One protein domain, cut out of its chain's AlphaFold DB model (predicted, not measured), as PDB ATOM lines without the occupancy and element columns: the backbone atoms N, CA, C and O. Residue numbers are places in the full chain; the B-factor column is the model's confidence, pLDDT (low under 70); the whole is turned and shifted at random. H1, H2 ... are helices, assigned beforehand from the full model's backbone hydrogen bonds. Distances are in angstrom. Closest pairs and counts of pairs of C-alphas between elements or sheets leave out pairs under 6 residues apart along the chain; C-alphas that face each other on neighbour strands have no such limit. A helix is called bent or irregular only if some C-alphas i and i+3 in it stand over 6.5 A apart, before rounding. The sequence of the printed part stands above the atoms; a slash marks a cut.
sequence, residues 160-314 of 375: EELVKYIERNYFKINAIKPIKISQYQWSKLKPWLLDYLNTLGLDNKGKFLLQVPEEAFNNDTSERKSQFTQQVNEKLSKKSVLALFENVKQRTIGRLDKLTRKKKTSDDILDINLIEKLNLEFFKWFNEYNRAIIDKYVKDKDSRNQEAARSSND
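This is residues 160 to 314 of the 375 residues of an uncharacterized protein of Candida maltosa (strain Xu316) (UniProt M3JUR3). One very long helix, H5, makes the spine of an elongated, loosely built domain; H2 runs beside its first part, H4 crosses H2 slantwise, and residues 302 to 314, of which 302 to 313 belong to H5, stick out at one end. Two short helices, H1 and H3, lie loosely near the spine, and long loops join much of the rest. The printed part has 155 residues with five named helices, in the order H1, H2, H3, H4, H5, and no named strand; its class is all helix. It is loose, with a radius of gyration of the C-alphas of 20.7 A, and spans 77 by 30 by 25 A.

H5, residues 274 to 313, is 59.2 A long; its C-alphas run from (230.656, 172.307, 165.044) to (201.606, 153.253, 117.091). H4, residues 238 to 260, is 32.3 A long. H2, residues 183 to 202, is 28.9 A long, with a kink of 29 degrees near residue 190; it is only just irregular, the C-alphas of Lys 188 and Pro 191 being 6.53 A apart. H3, residues 222 to 235, is 19.7 A long. H1, residues 160 to 169, is 14.1 A long and begins with C-alpha 160 at (236.626, 177.066, 150.260).

H5 touches H2 with residues 274 to 289 alone, at a shallow tilt of 26 degrees, the same way; the closest C-alphas, of Gly 201 and Tyr 289, are 7.2 A apart. H2 touches H4 at a steep tilt of 42 degrees, opposite ways, closest at the C-alphas of Leu 193 and Thr 252, 7.1 A. H4 and H5 only just touch, with 3 pairs of C-alphas within 8 A, at a steep tilt of 47 degrees, opposite ways; the closest C-alphas are those of Lys 249 and Leu 278, 7.4 A. The helix packing is mostly crossed, but only just: 1 of these 3 pairs is at a shallow tilt. H1 and H5 are close but not clearly touching and about perpendicular, at 82 degrees, with the C-alphas of Val 163 and Leu 280 closest at 7.9 A. H3 and H5 are near each other, and H3 and H4 meet only through their link. H1 is apart from H2, H3 and H4, and H2 is apart from H3. Residues 180 to 181 pair with residues 272 to 273, antiparallel. Every O i to N i+4 pair is within hydrogen-bond range in H1 and H3; the counts are 14 of 16 in H2, 18 of 19 in H4 and 35 of 36 in H5.

The two C-alphas farthest apart, of Ser 266 and Asp 314, are 77.3 A apart. The printed part has no cut. The links H1 to H2, H2 to H3 and H4 to H5 are long; H3 to H4 is tight. The mean pLDDT of the printed part is 70.8, and residues 160 to 176, 202 to 239 and 262 to 267 are under 70.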
ATOM      1  N   GLU A 160     236.529 175.626 150.001       43.28
ATOM      2  CA  GLU A 160     236.626 177.066 150.260       43.28
ATOM      3  C   GLU A 160     235.669 177.895 149.394       43.28
ATOM      4  O   GLU A 160     235.084 178.865 149.872       43.28
ATOM      5  N   GLU A 161     235.468 177.525 148.130       42.66
ATOM      6  CA  GLU A 161     234.505 178.193 147.243       42.66
ATOM      7  C   GLU A 161     233.068 177.936 147.685       42.66
ATOM      8  O   GLU A 161     232.228 178.835 147.637       42.66
ATOM      9  N   LEU A 162     232.804 176.727 148.177       44.09
ATOM     10  CA  LEU A 162     231.517 176.343 148.733       44.09
ATOM     11  C   LEU A 162     231.221 177.130 150.019       44.09
ATOM     12  O   LEU A 162     230.112 177.633 150.182       44.09
ATOM     13  N   VAL A 163     232.221 177.314 150.890       47.41
ATOM     14  CA  VAL A 163     232.125 178.177 152.082       47.41
ATOM     15  C   VAL A 163     231.873 179.635 151.685       47.41
ATOM     16  O   VAL A 163     230.926 180.234 152.184       47.41
ATOM     17  N   LYS A 164     232.610 180.186 150.710       50.59
ATOM     18  CA  LYS A 164     232.378 181.550 150.189       50.59
ATOM     19  C   LYS A 164     230.996 181.712 149.549       50.59
ATOM     20  O   LYS A 164     230.377 182.769 149.669       50.59
ATOM     21  N   TYR A 165     230.496 180.685 148.861       45.69
ATOM     22  CA  TYR A 165     229.152 180.669 148.282       45.69
ATOM     23  C   TYR A 165     228.074 180.647 149.372       45.69
ATOM     24  O   TYR A 165     227.079 181.363 149.245       45.69
ATOM     25  N   ILE A 166     228.289 179.881 150.447       48.84
ATOM     26  CA  ILE A 166     227.432 179.856 151.638       48.84
ATOM     27  C   ILE A 166     227.427 181.242 152.302       48.84
ATOM     28  O   ILE A 166     226.355 181.812 152.488       48.84
ATOM     29  N   GLU A 167     228.594 181.846 152.539       51.56
ATOM     30  CA  GLU A 167     228.727 183.197 153.109       51.56
ATOM     31  C   GLU A 167     228.042 184.282 152.258       51.56
ATOM     32  O   GLU A 167     227.428 185.200 152.808       51.56
ATOM     33  N   ARG A 168     228.112 184.180 150.920       46.50
ATOM     34  CA  ARG A 168     227.476 185.128 149.986       46.50
ATOM     35  C   ARG A 168     225.970 184.955 149.857       46.50
ATOM     36  O   ARG A 168     225.265 185.957 149.755       46.50
ATOM     37  N   ASN A 169     225.484 183.716 149.775       43.69
ATOM     38  CA  ASN A 169     224.110 183.453 149.355       43.69
ATOM     39  C   ASN A 169     223.162 183.163 150.512       43.69
ATOM     40  O   ASN A 169     221.987 183.489 150.372       43.69
ATOM     41  N   TYR A 170     223.623 182.625 151.649       48.88
ATOM     42  CA  TYR A 170     222.745 182.384 152.791       48.88
ATOM     43  C   TYR A 170     223.438 182.381 154.158       48.88
ATOM     44  O   TYR A 170     224.266 181.541 154.479       48.88
ATOM     45  N   PHE A 171     222.867 183.246 155.001       45.84
ATOM     46  CA  PHE A 171     222.885 183.275 156.458       45.84
ATOM     47  C   PHE A 171     224.074 183.927 157.185       45.84
ATOM     48  O   PHE A 171     225.023 183.288 157.626       45.84
ATOM     49  N   LYS A 172     223.801 185.159 157.637       41.66
ATOM     50  CA  LYS A 172     223.919 185.485 159.066       41.66
ATOM     51  C   LYS A 172     223.016 184.521 159.867       41.66
ATOM     52  O   LYS A 172     221.923 184.908 160.274       41.66
ATOM     53  N   ILE A 173     223.393 183.245 160.028       45.62
ATOM     54  CA  ILE A 173     222.779 182.398 161.063       45.62
ATOM     55  C   ILE A 173     223.225 183.112 162.324       45.62
ATOM     56  O   ILE A 173     224.421 183.337 162.493       45.62
ATOM     57  N   ASN A 174     222.253 183.602 163.087       38.50
ATOM     58  CA  ASN A 174     222.422 184.478 164.241       38.50
ATOM     59  C   ASN A 174     223.716 184.226 165.019       38.50
ATOM     60  O   ASN A 174     224.127 183.078 165.154       38.50
ATOM     61  N   ALA A 175     224.276 185.311 165.561       43.78
ATOM     62  CA  ALA A 175     225.442 185.408 166.441       43.78
ATOM     63  C   ALA A 175     225.403 184.443 167.648       43.78
ATOM     64  O   ALA A 175     225.286 184.843 168.804       43.78
ATOM     65  N   ILE A 176     225.470 183.147 167.377       54.53
ATOM     66  CA  ILE A 176     225.559 182.069 168.342       54.53
ATOM     67  C   ILE A 176     227.048 181.851 168.559       54.53
ATOM     68  O   ILE A 176     227.823 181.769 167.605       54.53
ATOM     69  N   LYS A 177     227.446 181.790 169.830       73.62
ATOM     70  CA  LYS A 177     228.834 181.526 170.203       73.62
ATOM     71  C   LYS A 177     229.308 180.249 169.490       73.62
ATOM     72  O   LYS A 177     228.594 179.246 169.554       73.62
ATOM     73  N   PRO A 178     230.468 180.274 168.811       80.31
ATOM     74  CA  PRO A 178     230.984 179.098 168.125       80.31
ATOM     75  C   PRO A 178     231.130 177.953 169.130       80.31
ATOM     76  O   PRO A 178     231.800 178.095 170.154       80.31
ATOM     77  N   ILE A 179     230.471 176.828 168.850       87.81
ATOM     78  CA  ILE A 179     230.603 175.612 169.654       87.81
ATOM     79  C   ILE A 179     231.861 174.910 169.157       87.81
ATOM     80  O   ILE A 179     231.865 174.340 168.064       87.81
ATOM     81  N   LYS A 180     232.934 175.003 169.944       91.69
ATOM     82  CA  LYS A 180     234.198 174.330 169.650       91.69
ATOM     83  C   LYS A 180     234.151 172.883 170.139       91.69
ATOM     84  O   LYS A 180     233.761 172.637 171.279       91.69
ATOM     85  N   ILE A 181     234.540 171.948 169.280       90.56
ATOM     86  CA  ILE A 181     234.606 170.509 169.571       90.56
ATOM     87  C   ILE A 181     235.977 169.950 169.190       90.56
ATOM     88  O   ILE A 181     236.677 170.529 168.355       90.56
ATOM     89  N   SER A 182     236.348 168.812 169.778       92.50
ATOM     90  CA  SER A 182     237.567 168.095 169.395       92.50
ATOM     91  C   SER A 182     237.363 167.274 168.117       92.50
ATOM     92  O   SER A 182     236.243 166.877 167.770       92.50
ATOM     93  N   GLN A 183     238.457 166.964 167.417       90.56
ATOM     94  CA  GLN A 183     238.429 166.098 166.230       90.56
ATOM     95  C   GLN A 183     237.880 164.700 166.551       90.56
ATOM     96  O   GLN A 183     237.172 164.108 165.735       90.56
ATOM     97  N   TYR A 184     238.139 164.190 167.759       89.81
ATOM     98  CA  TYR A 184     237.585 162.926 168.235       89.81
ATOM     99  C   TYR A 184     236.060 162.989 168.418       89.81
ATOM    100  O   TYR A 184     235.334 162.089 167.992       89.81
ATOM    101  N   GLN A 185     235.543 164.073 169.001       90.81
ATOM    102  CA  GLN A 185     234.099 164.274 169.123       90.81
ATOM    103  C   GLN A 185     233.432 164.334 167.748       90.81
ATOM    104  O   GLN A 185     232.411 163.680 167.535       90.81
ATOM    105  N   TRP A 186     234.032 165.057 166.797       93.31
ATOM    106  CA  TRP A 186     233.525 165.127 165.429       93.31
ATOM    107  C   TRP A 186     233.551 163.766 164.722       93.31
ATOM    108  O   TRP A 186     232.563 163.391 164.094       93.31
ATOM    109  N   SER A 187     234.629 162.988 164.857       92.00
ATOM    110  CA  SER A 187     234.743 161.674 164.207       92.00
ATOM    111  C   SER A 187     233.713 160.662 164.720       92.00
ATOM    112  O   SER A 187     233.241 159.828 163.951       92.00
ATOM    113  N   LYS A 188     233.295 160.764 165.988       93.94
ATOM    114  CA  LYS A 188     232.189 159.969 166.550       93.94
ATOM    115  C   LYS A 188     230.808 160.497 166.164       93.94
ATOM    116  O   LYS A 188     229.872 159.711 166.035       93.94
ATOM    117  N   LEU A 189     230.668 161.809 166.001       94.06
ATOM    118  CA  LEU A 189     229.397 162.462 165.685       94.06
ATOM    119  C   LEU A 189     229.030 162.338 164.201       94.06
ATOM    120  O   LEU A 189     227.863 162.127 163.879       94.06
ATOM    121  N   LYS A 190     230.018 162.433 163.304       94.56
ATOM    122  CA  LYS A 190     229.820 162.461 161.850       94.56
ATOM    123  C   LYS A 190     229.089 161.226 161.295       94.56
ATOM    124  O   LYS A 190     228.131 161.429 160.555       94.56
ATOM    125  N   PRO A 191     229.453 159.973 161.636       96.12
ATOM    126  CA  PRO A 191     228.740 158.799 161.127       96.12
ATOM    127  C   PRO A 191     227.269 158.783 161.553       96.12
ATOM    128  O   PRO A 191     226.395 158.509 160.742       96.12
ATOM    129  N   TRP A 192     226.994 159.153 162.808       95.88
ATOM    130  CA  TRP A 192     225.628 159.262 163.319       95.88
ATOM    131  C   TRP A 192     224.833 160.369 162.614       95.88
ATOM    132  O   TRP A 192     223.659 160.182 162.320       95.88
ATOM    133  N   LEU A 193     225.466 161.512 162.331       94.12
ATOM    134  CA  LEU A 193     224.838 162.603 161.586       94.12
ATOM    135  C   LEU A 193     224.445 162.151 160.174       94.12
ATOM    136  O   LEU A 193     223.329 162.421 159.752       94.12
ATOM    137  N   LEU A 194     225.342 161.464 159.462       93.31
ATOM    138  CA  LEU A 194     225.065 160.962 158.113       93.31
ATOM    139  C   LEU A 194     223.931 159.930 158.113       93.31
ATOM    140  O   LEU A 194     223.030 160.021 157.287       93.31
ATOM    141  N   ASP A 195     223.931 159.004 159.072       94.50
ATOM    142  CA  ASP A 195     222.842 158.040 159.259       94.50
ATOM    143  C   ASP A 195     221.501 158.745 159.546       94.50
ATOM    144  O   ASP A 195     220.486 158.486 158.899       94.50
ATOM    145  N   TYR A 196     221.509 159.745 160.432       93.12
ATOM    146  CA  TYR A 196     220.327 160.554 160.724       93.12
ATOM    147  C   TYR A 196     219.817 161.325 159.496       93.12
ATOM    148  O   TYR A 196     218.617 161.364 159.240       93.12
ATOM    149  N   LEU A 197     220.704 161.910 158.694       91.75
ATOM    150  CA  LEU A 197     220.319 162.589 157.455       91.75
ATOM    151  C   LEU A 197     219.740 161.607 156.424       91.75
ATOM    152  O   LEU A 197     218.733 161.904 155.782       91.75
ATOM    153  N   ASN A 198     220.310 160.409 156.309       89.56
ATOM    154  CA  ASN A 198     219.804 159.377 155.406       89.56
ATOM    155  C   ASN A 198     218.421 158.860 155.827       89.56
ATOM    156  O   ASN A 198     217.544 158.719 154.975       89.56
ATOM    157  N   THR A 199     218.178 158.660 157.126       89.50
ATOM    158  CA  THR A 199     216.841 158.278 157.631       89.50
ATOM    159  C   THR A 199     215.789 159.353 157.346       89.50
ATOM    160  O   THR A 199     214.684 159.030 156.910       89.50
ATOM    161  N   LEU A 200     216.143 160.640 157.457       85.56
ATOM    162  CA  LEU A 200     215.253 161.750 157.080       85.56
ATOM    163  C   LEU A 200     214.868 161.740 155.589       85.56
ATOM    164  O   LEU A 200     213.770 162.188 155.242       85.56
ATOM    165  N   GLY A 201     215.756 161.244 154.722       72.25
ATOM    166  CA  GLY A 201     215.515 161.108 153.284       72.25
ATOM    167  C   GLY A 201     214.662 159.891 152.899       72.25
ATOM    168  O   GLY A 201     213.939 159.957 151.908       72.25
ATOM    169  N   LEU A 202     214.718 158.804 153.676       53.62
ATOM    170  CA  LEU A 202     214.080 157.517 153.351       53.62
ATOM    171  C   LEU A 202     212.685 157.336 153.974       53.62
ATOM    172  O   LEU A 202     211.818 156.723 153.352       53.62
ATOM    173  N   ASP A 203     212.427 157.900 155.158       50.28
ATOM    174  CA  ASP A 203     211.174 157.654 155.896       50.28
ATOM    175  C   ASP A 203     209.987 158.515 155.447       50.28
ATOM    176  O   ASP A 203     208.829 158.238 155.785       50.28
ATOM    177  N   ASN A 204     210.219 159.543 154.633       47.00
ATOM    178  CA  ASN A 204     209.130 160.350 154.105       47.00
ATOM    179  C   ASN A 204     208.482 159.654 152.904       47.00
ATOM    180  O   ASN A 204     208.701 160.023 151.752       47.00
ATOM    181  N   LYS A 205     207.596 158.694 153.207       40.38
ATOM    182  CA  LYS A 205     206.500 158.206 152.351       40.38
ATOM    183  C   LYS A 205     205.607 159.367 151.880       40.38
ATOM    184  O   LYS A 205     204.483 159.539 152.341       40.38
ATOM    185  N   GLY A 206     206.123 160.222 151.008       39.69
ATOM    186  CA  GLY A 206     205.343 161.202 150.266       39.69
ATOM    187  C   GLY A 206     204.748 162.378 151.047       39.69
ATOM    188  O   GLY A 206     204.032 163.163 150.445       39.69
ATOM    189  N   LYS A 207     205.021 162.591 152.343       37.44
ATOM    190  CA  LYS A 207     204.438 163.752 153.066       37.44
ATOM    191  C   LYS A 207     205.125 165.096 152.815       37.44
ATOM    192  O   LYS A 207     204.541 166.132 153.112       37.44
ATOM    193  N   PHE A 208     206.308 165.087 152.201       38.84
ATOM    194  CA  PHE A 208     206.881 166.269 151.548       38.84
ATOM    195  C   PHE A 208     206.711 166.222 150.021       38.84
ATOM    196  O   PHE A 208     207.401 166.957 149.315       38.84
ATOM    197  N   LEU A 209     205.785 165.402 149.490       34.81
ATOM    198  CA  LEU A 209     205.301 165.610 148.127       34.81
ATOM    199  C   LEU A 209     204.474 166.885 148.136       34.81
ATOM    200  O   LEU A 209     203.270 166.913 148.378       34.81
ATOM    201  N   LEU A 210     205.192 167.965 147.876       38.66
ATOM    202  CA  LEU A 210     204.681 169.083 147.130       38.66
ATOM    203  C   LEU A 210     203.767 168.539 146.029       38.66
ATOM    204  O   LEU A 210     204.238 167.834 145.140       38.66
ATOM    205  N   GLN A 211     202.470 168.834 146.113       33.12
ATOM    206  CA  GLN A 211     201.572 168.661 144.980       33.12
ATOM    207  C   GLN A 211     202.157 169.503 143.845       33.12
ATOM    208  O   GLN A 211     202.148 170.737 143.882       33.12
ATOM    209  N   VAL A 212     202.806 168.828 142.903       37.44
ATOM    210  CA  VAL A 212     203.265 169.437 141.666       37.44
ATOM    211  C   VAL A 212     202.030 169.468 140.768       37.44
ATOM    212  O   VAL A 212     201.493 168.397 140.495       37.44
ATOM    213  N   PRO A 213     201.517 170.649 140.385       34.41
ATOM    214  CA  PRO A 213     200.328 170.730 139.545       34.41
ATOM    215  C   PRO A 213     200.559 169.972 138.233       34.41
ATOM    216  O   PRO A 213     201.547 170.238 137.548       34.41
ATOM    217  N   GLU A 214     199.657 169.047 137.892       37.41
ATOM    218  CA  GLU A 214     199.686 168.269 136.638       37.41
ATOM    219  C   GLU A 214     199.654 169.162 135.385       37.41
ATOM    220  O   GLU A 214     200.135 168.784 134.320       37.41
ATOM    221  N   GLU A 215     199.183 170.399 135.528       39.72
ATOM    222  CA  GLU A 215     199.056 171.383 134.450       39.72
ATOM    223  C   GLU A 215     200.403 171.942 133.945       39.72
ATOM    224  O   GLU A 215     200.454 172.631 132.927       39.72
ATOM    225  N   ALA A 216     201.528 171.635 134.605       38.31
ATOM    226  CA  ALA A 216     202.854 172.104 134.190       38.31
ATOM    227  C   ALA A 216     203.487 171.295 133.035       38.31
ATOM    228  O   ALA A 216     204.569 171.662 132.569       38.31
ATOM    229  N   PHE A 217     202.860 170.203 132.575       44.41
ATOM    230  CA  PHE A 217     203.585 169.120 131.892       44.41
ATOM    231  C   PHE A 217     203.456 169.003 130.377       44.41
ATOM    232  O   PHE A 217     204.040 168.083 129.810       44.41
ATOM    233  N   ASN A 218     202.820 169.960 129.704       43.88
ATOM    234  CA  ASN A 218     202.538 169.802 128.275       43.88
ATOM    235  C   ASN A 218     203.527 170.442 127.288       43.88
ATOM    236  O   ASN A 218     203.270 170.307 126.105       43.88
ATOM    237  N   ASN A 219     204.639 171.086 127.683       44.41
ATOM    238  CA  ASN A 219     205.593 171.638 126.696       44.41
ATOM    239  C   ASN A 219     207.061 171.650 127.167       44.41
ATOM    240  O   ASN A 219     207.357 171.969 128.321       44.41
ATOM    241  N   ASP A 220     207.968 171.296 126.250       47.34
ATOM    242  CA  ASP A 220     209.383 170.977 126.474       47.34
ATOM    243  C   ASP A 220     210.293 172.171 126.115       47.34
ATOM    244  O   ASP A 220     210.608 172.393 124.952       47.34
ATOM    245  N   THR A 221     210.706 172.980 127.100       52.66
ATOM    246  CA  THR A 221     211.713 174.044 126.896       52.66
ATOM    247  C   THR A 221     212.723 174.134 128.048       52.66
ATOM    248  O   THR A 221     212.374 174.059 129.230       52.66
ATOM    249  N   SER A 222     214.003 174.320 127.687       47.25
ATOM    250  CA  SER A 222     215.186 174.493 128.562       47.25
ATOM    251  C   SER A 222     214.970 175.525 129.681       47.25
ATOM    252  O   SER A 222     215.327 175.310 130.845       47.25
ATOM    253  N   GLU A 223     214.256 176.601 129.356       48.44
ATOM    254  CA  GLU A 223     213.911 177.692 130.264       48.44
ATOM    255  C   GLU A 223     213.079 177.215 131.466       48.44
ATOM    256  O   GLU A 223     213.259 177.688 132.590       48.44
ATOM    257  N   ARG A 224     212.235 176.190 131.281       52.91
ATOM    258  CA  ARG A 224     211.397 175.646 132.353       52.91
ATOM    259  C   ARG A 224     212.101 174.634 133.251       52.91
ATOM    260  O   ARG A 224     211.658 174.480 134.380       52.91
ATOM    261  N   LYS A 225     213.223 174.012 132.851       47.25
ATOM    262  CA  LYS A 225     214.089 173.258 133.793       47.25
ATOM    263  C   LYS A 225     214.786 174.205 134.771       47.25
ATOM    264  O   LYS A 225     214.849 173.912 135.967       47.25
ATOM    265  N   SER A 226     215.232 175.366 134.288       51.00
ATOM    266  CA  SER A 226     215.729 176.454 135.138       51.00
ATOM    267  C   SER A 226     214.620 176.983 136.054       51.00
ATOM    268  O   SER A 226     214.798 177.008 137.272       51.00
ATOM    269  N   GLN A 227     213.421 177.256 135.518       48.28
ATOM    270  CA  GLN A 227     212.265 177.664 136.330       48.28
ATOM    271  C   GLN A 227     211.789 176.567 137.287       48.28
ATOM    272  O   GLN A 227     211.346 176.894 138.374       48.28
ATOM    273  N   PHE A 228     211.901 175.281 136.952       42.28
ATOM    274  CA  PHE A 228     211.576 174.169 137.848       42.28
ATOM    275  C   PHE A 228     212.601 174.071 138.973       42.28
ATOM    276  O   PHE A 228     212.217 173.958 140.126       42.28
ATOM    277  N   THR A 229     213.893 174.218 138.677       46.03
ATOM    278  CA  THR A 229     214.950 174.310 139.699       46.03
ATOM    279  C   THR A 229     214.715 175.524 140.602       46.03
ATOM    280  O   THR A 229     214.827 175.432 141.822       46.03
ATOM    281  N   GLN A 230     214.309 176.655 140.025       50.38
ATOM    282  CA  GLN A 230     213.972 177.884 140.742       50.38
ATOM    283  C   GLN A 230     212.683 177.745 141.567       50.38
ATOM    284  O   GLN A 230     212.650 178.195 142.706       50.38
ATOM    285  N   GLN A 231     211.665 177.052 141.053       44.84
ATOM    286  CA  GLN A 231     210.402 176.758 141.732       44.84
ATOM    287  C   GLN A 231     210.574 175.707 142.820       44.84
ATOM    288  O   GLN A 231     209.958 175.842 143.865       44.84
ATOM    289  N   VAL A 232     211.406 174.685 142.623       42.81
ATOM    290  CA  VAL A 232     211.792 173.712 143.651       42.81
ATOM    291  C   VAL A 232     212.567 174.432 144.750       42.81
ATOM    292  O   VAL A 232     212.234 174.253 145.913       42.81
ATOM    293  N   ASN A 233     213.487 175.340 144.408       46.47
ATOM    294  CA  ASN A 233     214.196 176.190 145.370       46.47
ATOM    295  C   ASN A 233     213.299 177.245 146.059       46.47
ATOM    296  O   ASN A 233     213.574 177.629 147.194       46.47
ATOM    297  N   GLU A 234     212.233 177.726 145.413       46.44
ATOM    298  CA  GLU A 234     211.224 178.605 146.027       46.44
ATOM    299  C   GLU A 234     210.224 177.829 146.901       46.44
ATOM    300  O   GLU A 234     209.811 178.324 147.956       46.44
ATOM    301  N   LYS A 235     209.833 176.618 146.481       42.78
ATOM    302  CA  LYS A 235     208.822 175.758 147.120       42.78
ATOM    303  C   LYS A 235     209.384 174.886 148.238       42.78
ATOM    304  O   LYS A 235     208.667 174.628 149.206       42.78
ATOM    305  N   LEU A 236     210.670 174.534 148.196       47.97
ATOM    306  CA  LEU A 236     211.478 174.331 149.399       47.97
ATOM    307  C   LEU A 236     211.571 175.690 150.074       47.97
ATOM    308  O   LEU A 236     212.573 176.392 149.973       47.97
ATOM    309  N   SER A 237     210.470 176.102 150.710       51.22
ATOM    310  CA  SER A 237     210.413 177.396 151.360       51.22
ATOM    311  C   SER A 237     211.654 177.483 152.234       51.22
ATOM    312  O   SER A 237     211.961 176.537 152.967       51.22
ATOM    313  N   LYS A 238     212.396 178.590 152.140       62.09
ATOM    314  CA  LYS A 238     213.591 178.802 152.970       62.09
ATOM    315  C   LYS A 238     213.291 178.422 154.424       62.09
ATOM    316  O   LYS A 238     214.110 177.799 155.077       62.09
ATOM    317  N   LYS A 239     212.059 178.678 154.886       60.06
ATOM    318  CA  LYS A 239     211.547 178.292 156.206       60.06
ATOM    319  C   LYS A 239     211.526 176.779 156.467       60.06
ATOM    320  O   LYS A 239     211.879 176.384 157.567       60.06
ATOM    321  N   SER A 240     211.140 175.945 155.503       71.62
ATOM    322  CA  SER A 240     211.092 174.481 155.643       71.62
ATOM    323  C   SER A 240     212.493 173.876 155.717       71.62
ATOM    324  O   SER A 240     212.764 173.067 156.600       71.62
ATOM    325  N   VAL A 241     213.402 174.315 154.839       77.56
ATOM    326  CA  VAL A 241     214.810 173.876 154.859       77.56
ATOM    327  C   VAL A 241     215.494 174.338 156.140       77.56
ATOM    328  O   VAL A 241     216.226 173.575 156.758       77.56
ATOM    329  N   LEU A 242     215.198 175.556 156.594       76.44
ATOM    330  CA  LEU A 242     215.717 176.068 157.859       76.44
ATOM    331  C   LEU A 242     215.159 175.339 159.069       76.44
ATOM    332  O   LEU A 242     215.905 175.081 160.003       76.44
ATOM    333  N   ALA A 243     213.871 174.998 159.065       79.88
ATOM    334  CA  ALA A 243     213.276 174.205 160.131       79.88
ATOM    335  C   ALA A 243     213.907 172.805 160.191       79.88
ATOM    336  O   ALA A 243     214.196 172.310 161.280       79.88
ATOM    337  N   LEU A 244     214.176 172.196 159.030       85.19
ATOM    338  CA  LEU A 244     214.888 170.924 158.936       85.19
ATOM    339  C   LEU A 244     216.320 171.053 159.465       85.19
ATOM    340  O   LEU A 244     216.734 170.262 160.311       85.19
ATOM    341  N   PHE A 245     217.051 172.075 159.022       86.62
ATOM    342  CA  PHE A 245     218.410 172.337 159.479       86.62
ATOM    343  C   PHE A 245     218.468 172.592 160.991       86.62
ATOM    344  O   PHE A 245     219.298 172.007 161.683       86.62
ATOM    345  N   GLU A 246     217.563 173.409 161.533       86.44
ATOM    346  CA  GLU A 246     217.518 173.685 162.969       86.44
ATOM    347  C   GLU A 246     217.178 172.413 163.759       86.44
ATOM    348  O   GLU A 246     217.785 172.166 164.795       86.44
ATOM    349  N   ASN A 247     216.301 171.538 163.252       89.56
ATOM    350  CA  ASN A 247     216.047 170.228 163.863       89.56
ATOM    351  C   ASN A 247     217.316 169.357 163.885       89.56
ATOM    352  O   ASN A 247     217.706 168.860 164.946       89.56
ATOM    353  N   VAL A 248     218.006 169.229 162.746       91.88
ATOM    354  CA  VAL A 248     219.279 168.496 162.637       91.88
ATOM    355  C   VAL A 248     220.309 169.057 163.618       91.88
ATOM    356  O   VAL A 248     220.951 168.301 164.351       91.88
ATOM    357  N   LYS A 249     220.422 170.381 163.707       91.31
ATOM    358  CA  LYS A 249     221.310 171.076 164.641       91.31
ATOM    359  C   LYS A 249     220.980 170.774 166.097       91.31
ATOM    360  O   LYS A 249     221.872 170.360 166.833       91.31
ATOM    361  N   GLN A 250     219.723 170.910 166.514       90.69
ATOM    362  CA  GLN A 250     219.304 170.630 167.893       90.69
ATOM    363  C   GLN A 250     219.578 169.171 168.286       90.69
ATOM    364  O   GLN A 250     220.099 168.891 169.366       90.69
ATOM    365  N   ARG A 251     219.305 168.225 167.380       92.81
ATOM    366  CA  ARG A 251     219.590 166.798 167.592       92.81
ATOM    367  C   ARG A 251     221.086 166.519 167.708       92.81
ATOM    368  O   ARG A 251     221.495 165.739 168.567       92.81
ATOM    369  N   THR A 252     221.890 167.181 166.882       92.75
ATOM    370  CA  THR A 252     223.352 167.064 166.887       92.75
ATOM    371  C   THR A 252     223.951 167.602 168.186       92.75
ATOM    372  O   THR A 252     224.773 166.924 168.801       92.75
ATOM    373  N   ILE A 253     223.483 168.761 168.661       91.69
ATOM    374  CA  ILE A 253     223.889 169.339 169.952       91.69
ATOM    375  C   ILE A 253     223.508 168.397 171.103       91.69
ATOM    376  O   ILE A 253     224.359 168.035 171.910       91.69
ATOM    377  N   GLY A 254     222.273 167.887 171.125       91.44
ATOM    378  CA  GLY A 254     221.842 166.938 172.157       91.44
ATOM    379  C   GLY A 254     222.615 165.611 172.145       91.44
ATOM    380  O   GLY A 254     222.729 164.943 173.175       91.44
ATOM    381  N   ARG A 255     223.164 165.199 170.994       92.69
ATOM    382  CA  ARG A 255     224.052 164.031 170.898       92.69
ATOM    383  C   ARG A 255     225.460 164.355 171.390       92.69
ATOM    384  O   ARG A 255     226.039 163.528 172.096       92.69
ATOM    385  N   LEU A 256     225.979 165.538 171.070       92.06
ATOM    386  CA  LEU A 256     227.261 166.024 171.572       92.06
ATOM    387  C   LEU A 256     227.265 166.101 173.106       92.06
ATOM    388  O   LEU A 256     228.193 165.588 173.727       92.06
ATOM    389  N   ASP A 257     226.191 166.602 173.719       89.50
ATOM    390  CA  ASP A 257     226.042 166.661 175.183       89.50
ATOM    391  C   ASP A 257     226.096 165.279 175.857       89.50
ATOM    392  O   ASP A 257     226.488 165.147 177.017       89.50
ATOM    393  N   LYS A 258     225.723 164.210 175.143       90.06
ATOM    394  CA  LYS A 258     225.850 162.827 175.639       90.06
ATOM    395  C   LYS A 258     227.281 162.297 175.529       90.06
ATOM    396  O   LYS A 258     227.657 161.425 176.311       90.06
ATOM    397  N   LEU A 259     228.058 162.790 174.566       86.69
ATOM    398  CA  LEU A 259     229.461 162.419 174.374       86.69
ATOM    399  C   LEU A 259     230.366 163.137 175.381       86.69
ATOM    400  O   LEU A 259     231.245 162.503 175.958       86.69
ATOM    401  N   THR A 260     230.109 164.417 175.661       83.25
ATOM    402  CA  THR A 260     230.887 165.213 176.627       83.25
ATOM    403  C   THR A 260     230.775 164.687 178.059       83.25
ATOM    404  O   THR A 260     231.734 164.778 178.820       83.25
ATOM    405  N   ARG A 261     229.651 164.056 178.421       78.75
ATOM    406  CA  ARG A 261     229.463 163.417 179.738       78.75
ATOM    407  C   ARG A 261     230.282 162.136 179.944       78.75
ATOM    408  O   ARG A 261     230.373 161.681 181.078       78.75
ATOM    409  N   LYS A 262     230.842 161.520 178.891       69.31
ATOM    410  CA  LYS A 262     231.377 160.144 178.969       69.31
ATOM    411  C   LYS A 262     232.877 159.996 179.237       69.31
ATOM    412  O   LYS A 262     233.272 158.906 179.633       69.31
ATOM    413  N   LYS A 263     233.706 161.028 179.079       61.09
ATOM    414  CA  LYS A 263     235.085 161.096 179.611       61.09
ATOM    415  C   LYS A 263     235.701 162.422 179.178       61.09
ATOM    416  O   LYS A 263     235.708 162.719 177.989       61.09
ATOM    417  N   LYS A 264     236.237 163.191 180.124       58.44
ATOM    418  CA  LYS A 264     237.132 164.316 179.835       58.44
ATOM    419  C   LYS A 264     238.552 163.750 179.829       58.44
ATOM    420  O   LYS A 264     239.142 163.571 180.888       58.44
ATOM    421  N   THR A 265     239.062 163.364 178.668       60.75
ATOM    422  CA  THR A 265     240.513 163.229 178.484       60.75
ATOM    423  C   THR A 265     241.089 164.646 178.496       60.75
ATOM    424  O   THR A 265     240.527 165.525 177.846       60.75
ATOM    425  N   SER A 266     242.108 164.914 179.318       60.69
ATOM    426  CA  SER A 266     242.530 166.291 179.638       60.69
ATOM    427  C   SER A 266     243.160 167.059 178.474       60.69
ATOM    428  O   SER A 266     243.291 168.272 178.591       60.69
ATOM    429  N   ASP A 267     243.469 166.395 177.355       68.25
ATOM    430  CA  ASP A 267     244.326 166.947 176.291       68.25
ATOM    431  C   ASP A 267     243.610 167.159 174.942       68.25
ATOM    432  O   ASP A 267     244.247 167.353 173.908       68.25
ATOM    433  N   ASP A 268     242.275 167.137 174.913       73.50
ATOM    434  CA  ASP A 268     241.530 167.354 173.669       73.50
ATOM    435  C   ASP A 268     241.541 168.842 173.274       73.50
ATOM    436  O   ASP A 268     240.808 169.664 173.833       73.50
ATOM    437  N   ILE A 269     242.348 169.183 172.267       80.88
ATOM    438  CA  ILE A 269     242.368 170.522 171.671       80.88
ATOM    439  C   ILE A 269     241.021 170.776 170.964       80.88
ATOM    440  O   ILE A 269     240.585 170.021 170.086       80.88
ATOM    441  N   LEU A 270     240.304 171.813 171.407       84.81
ATOM    442  CA  LEU A 270     238.977 172.183 170.908       84.81
ATOM    443  C   LEU A 270     239.100 173.183 169.753       84.81
ATOM    444  O   LEU A 270     238.919 174.386 169.952       84.81
ATOM    445  N   ASP A 271     239.363 172.686 168.546       86.75
ATOM    446  CA  ASP A 271     239.690 173.550 167.398       86.75
ATOM    447  C   ASP A 271     238.575 173.672 166.362       86.75
ATOM    448  O   ASP A 271     238.585 174.575 165.526       86.75
ATOM    449  N   ILE A 272     237.581 172.785 166.399       87.75
ATOM    450  CA  ILE A 272     236.632 172.648 165.295       87.75
ATOM    451  C   ILE A 272     235.333 173.360 165.623       87.75
ATOM    452  O   ILE A 272     234.698 173.081 166.637       87.75
ATOM    453  N   ASN A 273     234.884 174.225 164.717       88.88
ATOM    454  CA  ASN A 273     233.560 174.823 164.789       88.88
ATOM    455  C   ASN A 273     232.489 173.810 164.344       88.88
ATOM    456  O   ASN A 273     232.346 173.511 163.155       88.88
ATOM    457  N   LEU A 274     231.716 173.287 165.301       89.75
ATOM    458  CA  LEU A 274     230.656 172.307 165.044       89.75
ATOM    459  C   LEU A 274     229.632 172.818 164.025       89.75
ATOM    460  O   LEU A 274     229.207 172.061 163.158       89.75
ATOM    461  N   ILE A 275     229.221 174.084 164.141       86.88
ATOM    462  CA  ILE A 275     228.171 174.666 163.293       86.88
ATOM    463  C   ILE A 275     228.630 174.687 161.832       86.88
ATOM    464  O   ILE A 275     227.864 174.344 160.938       86.88
ATOM    465  N   GLU A 276     229.890 175.042 161.594       84.81
ATOM    466  CA  GLU A 276     230.471 175.108 160.253       84.81
ATOM    467  C   GLU A 276     230.550 173.722 159.602       84.81
ATOM    468  O   GLU A 276     230.114 173.533 158.465       84.81
ATOM    469  N   LYS A 277     231.027 172.717 160.348       88.62
ATOM    470  CA  LYS A 277     231.059 171.332 159.862       88.62
ATOM    471  C   LYS A 277     229.659 170.768 159.628       88.62
ATOM    472  O   LYS A 277     229.445 170.087 158.629       88.62
ATOM    473  N   LEU A 278     228.704 171.083 160.502       88.94
ATOM    474  CA  LEU A 278     227.309 170.682 160.346       88.94
ATOM    475  C   LEU A 278     226.681 171.290 159.086       88.94
ATOM    476  O   LEU A 278     226.034 170.570 158.331       88.94
ATOM    477  N   ASN A 279     226.897 172.587 158.843       84.31
ATOM    478  CA  ASN A 279     226.441 173.274 157.632       84.31
ATOM    479  C   ASN A 279     226.974 172.585 156.374       84.31
ATOM    480  O   ASN A 279     226.213 172.322 155.444       84.31
ATOM    481  N   LEU A 280     228.272 172.269 156.362       83.25
ATOM    482  CA  LEU A 280     228.927 171.638 155.221       83.25
ATOM    483  C   LEU A 280     228.327 170.259 154.909       83.25
ATOM    484  O   LEU A 280     227.993 169.986 153.758       83.25
ATOM    485  N   GLU A 281     228.186 169.395 155.916       88.25
ATOM    486  CA  GLU A 281     227.639 168.044 155.721       88.25
ATOM    487  C   GLU A 281     226.144 168.082 155.369       88.25
ATOM    488  O   GLU A 281     225.712 167.378 154.457       88.25
ATOM    489  N   PHE A 282     225.360 168.951 156.016       87.19
ATOM    490  CA  PHE A 282     223.946 169.136 155.682       87.19
ATOM    491  C   PHE A 282     223.766 169.597 154.233       87.19
ATOM    492  O   PHE A 282     222.898 169.088 153.530       87.19
ATOM    493  N   PHE A 283     224.595 170.533 153.764       82.56
ATOM    494  CA  PHE A 283     224.515 171.041 152.397       82.56
ATOM    495  C   PHE A 283     224.897 169.986 151.354       82.56
ATOM    496  O   PHE A 283     224.229 169.874 150.326       82.56
ATOM    497  N   LYS A 284     225.938 169.185 151.620       84.88
ATOM    498  CA  LYS A 284     226.312 168.053 150.756       84.88
ATOM    499  C   LYS A 284     225.155 167.073 150.608       84.88
ATOM    500  O   LYS A 284     224.721 166.816 149.488       84.88
ATOM    501  N   TRP A 285     224.608 166.625 151.737       90.88
ATOM    502  CA  TRP A 285     223.455 165.729 151.761       90.88
ATOM    503  C   TRP A 285     222.243 166.327 151.036       90.88
ATOM    504  O   TRP A 285     221.633 165.666 150.202       90.88
ATOM    505  N   PHE A 286     221.915 167.594 151.297       85.06
ATOM    506  CA  PHE A 286     220.765 168.257 150.683       85.06
ATOM    507  C   PHE A 286     220.886 168.335 149.155       85.06
ATOM    508  O   PHE A 286     219.907 168.126 148.439       85.06
ATOM    509  N   ASN A 287     222.089 168.590 148.638       81.12
ATOM    510  CA  ASN A 287     222.335 168.606 147.198       81.12
ATOM    511  C   ASN A 287     222.228 167.216 146.568       81.12
ATOM    512  O   ASN A 287     221.643 167.087 145.495       81.12
ATOM    513  N   GLU A 288     222.772 166.187 147.216       84.25
ATOM    514  CA  GLU A 288     222.640 164.800 146.756       84.25
ATOM    515  C   GLU A 288     221.175 164.353 146.756       84.25
ATOM    516  O   GLU A 288     220.697 163.798 145.769       84.25
ATOM    517  N   TYR A 289     220.435 164.690 147.812       84.56
ATOM    518  CA  TYR A 289     219.003 164.431 147.922       84.56
ATOM    519  C   TYR A 289     218.204 165.110 146.799       84.56
ATOM    520  O   TYR A 289     217.395 164.462 146.133       84.56
ATOM    521  N   ASN A 290     218.467 166.391 146.520       80.38
ATOM    522  CA  ASN A 290     217.803 167.106 145.426       80.38
ATOM    523  C   ASN A 290     218.137 166.515 144.053       80.38
ATOM    524  O   ASN A 290     217.242 166.382 143.220       80.38
ATOM    525  N   ARG A 291     219.397 166.122 143.815       78.88
ATOM    526  CA  ARG A 291     219.788 165.430 142.575       78.88
ATOM    527  C   ARG A 291     219.027 164.120 142.412       78.88
ATOM    528  O   ARG A 291     218.436 163.904 141.363       78.88
ATOM    529  N   ALA A 292     218.951 163.303 143.461       82.56
ATOM    530  CA  ALA A 292     218.227 162.037 143.425       82.56
ATOM    531  C   ALA A 292     216.724 162.217 143.133       82.56
ATOM    532  O   ALA A 292     216.145 161.431 142.383       82.56
ATOM    533  N   ILE A 293     216.091 163.262 143.682       80.50
ATOM    534  CA  ILE A 293     214.694 163.601 143.365       80.50
ATOM    535  C   ILE A 293     214.543 163.969 141.890       80.50
ATOM    536  O   ILE A 293     213.625 163.476 141.237       80.50
ATOM    537  N   ILE A 294     215.420 164.832 141.371       79.88
ATOM    538  CA  ILE A 294     215.377 165.269 139.973       79.88
ATOM    539  C   ILE A 294     215.581 164.071 139.040       79.88
ATOM    540  O   ILE A 294     214.803 163.897 138.107       79.88
ATOM    541  N   ASP A 295     216.553 163.207 139.323       81.94
ATOM    542  CA  ASP A 295     216.831 162.019 138.512       81.94
ATOM    543  C   ASP A 295     215.654 161.041 138.509       81.94
ATOM    544  O   ASP A 295     215.291 160.508 137.459       81.94
ATOM    545  N   LYS A 296     215.020 160.819 139.670       85.94
ATOM    546  CA  LYS A 296     213.805 159.999 139.763       85.94
ATOM    547  C   LYS A 296     212.678 160.601 138.925       85.94
ATOM    548  O   LYS A 296     212.024 159.889 138.174       85.94
ATOM    549  N   TYR A 297     212.501 161.914 139.014       78.31
ATOM    550  CA  TYR A 297     211.470 162.630 138.277       78.31
ATOM    551  C   TYR A 297     211.662 162.549 136.754       78.31
ATOM    552  O   TYR A 297     210.708 162.309 136.015       78.31
ATOM    553  N   VAL A 298     212.897 162.723 136.277       81.81
ATOM    554  CA  VAL A 298     213.238 162.606 134.851       81.81
ATOM    555  C   VAL A 298     212.964 161.187 134.350       81.81
ATOM    556  O   VAL A 298     212.300 161.030 133.330       81.81
ATOM    557  N   LYS A 299     213.368 160.158 135.107       88.00
ATOM    558  CA  LYS A 299     213.101 158.751 134.758       88.00
ATOM    559  C   LYS A 299     211.607 158.429 134.679       88.00
ATOM    560  O   LYS A 299     211.183 157.741 133.750       88.00
ATOM    561  N   ASP A 300     210.809 158.942 135.615       85.44
ATOM    562  CA  ASP A 300     209.355 158.751 135.612       85.44
ATOM    563  C   ASP A 300     208.704 159.442 134.396       85.44
ATOM    564  O   ASP A 300     207.802 158.878 133.772       85.44
ATOM    565  N   LYS A 301     209.184 160.636 134.009       82.56
ATOM    566  CA  LYS A 301     208.712 161.352 132.809       82.56
ATOM    567  C   LYS A 301     209.063 160.597 131.523       82.56
ATOM    568  O   LYS A 301     208.195 160.423 130.669       82.56
ATOM    569  N   ASP A 302     210.300 160.125 131.399       86.19
ATOM    570  CA  ASP A 302     210.754 159.389 130.216       86.19
ATOM    571  C   ASP A 302     209.978 158.075 130.045       86.19
ATOM    572  O   ASP A 302     209.595 157.726 128.928       86.19
ATOM    573  N   SER A 303     209.663 157.392 131.150       90.06
ATOM    574  CA  SER A 303     208.851 156.166 131.140       90.06
ATOM    575  C   SER A 303     207.428 156.428 130.627       90.06
ATOM    576  O   SER A 303     206.954 155.720 129.741       90.06
ATOM    577  N   ARG A 304     206.773 157.503 131.094       84.88
ATOM    578  CA  ARG A 304     205.428 157.897 130.622       84.88
ATOM    579  C   ARG A 304     205.411 158.285 129.145       84.88
ATOM    580  O   ARG A 304     204.483 157.926 128.427       84.88
ATOM    581  N   ASN A 305     206.436 158.997 128.680       83.25
ATOM    582  CA  ASN A 305     206.549 159.377 127.272       83.25
ATOM    583  C   ASN A 305     206.745 158.150 126.365       83.25
ATOM    584  O   ASN A 305     206.159 158.088 125.285       83.25
ATOM    585  N   GLN A 306     207.522 157.155 126.806       87.75
ATOM    586  CA  GLN A 306     207.681 155.894 126.073       87.75
ATOM    587  C   GLN A 306     206.380 155.082 126.022       87.75
ATOM    588  O   GLN A 306     206.059 154.516 124.977       87.75
ATOM    589  N   GLU A 307     205.609 155.038 127.110       88.44
ATOM    590  CA  GLU A 307     204.288 154.394 127.133       88.44
ATOM    591  C   GLU A 307     203.287 155.098 126.202       88.44
ATOM    592  O   GLU A 307     202.576 154.432 125.443       88.44
ATOM    593  N   ALA A 308     203.277 156.434 126.185       84.25
ATOM    594  CA  ALA A 308     202.434 157.219 125.285       84.25
ATOM    595  C   ALA A 308     202.777 156.979 123.803       84.25
ATOM    596  O   ALA A 308     201.872 156.765 122.998       84.25
ATOM    597  N   ALA A 309     204.069 156.936 123.454       83.25
ATOM    598  CA  ALA A 309     204.532 156.670 122.089       83.25
ATOM    599  C   ALA A 309     204.210 155.242 121.604       83.25
ATOM    600  O   ALA A 309     203.960 155.025 120.420       83.25
ATOM    601  N   ARG A 310     204.182 154.253 122.510       83.62
ATOM    602  CA  ARG A 310     203.745 152.885 122.176       83.62
ATOM    603  C   ARG A 310     202.239 152.822 121.908       83.62
ATOM    604  O   ARG A 310     201.826 152.210 120.933       83.62
ATOM    605  N   SER A 311     201.434 153.528 122.706       79.88
ATOM    606  CA  SER A 311     199.969 153.580 122.561       79.88
ATOM    607  C   SER A 311     199.491 154.255 121.263       79.88
ATOM    608  O   SER A 311     198.422 153.922 120.746       79.88
ATOM    609  N   SER A 312     200.267 155.190 120.701       75.88
ATOM    610  CA  SER A 312     199.936 155.828 119.417       75.88
ATOM    611  C   SER A 312     200.198 154.932 118.204       75.88
ATOM    612  O   SER A 312     199.413 154.967 117.258       75.88
ATOM    613  N   ASN A 313     201.238 154.094 118.236       73.50
ATOM    614  CA  ASN A 313     201.606 153.253 117.091       73.50
ATOM    615  C   ASN A 313     200.644 152.072 116.867       73.50
ATOM    616  O   ASN A 313     200.475 151.627 115.733       73.50
ATOM    617  N   ASP A 314     199.939 151.615 117.904       70.00
ATOM    618  CA  ASP A 314     198.978 150.508 117.792       70.00
ATOM    619  C   ASP A 314     197.642 150.905 117.123       70.00
ATOM    620  O   ASP A 314     196.795 150.047 116.865       70.00
TER     621      ASP A 314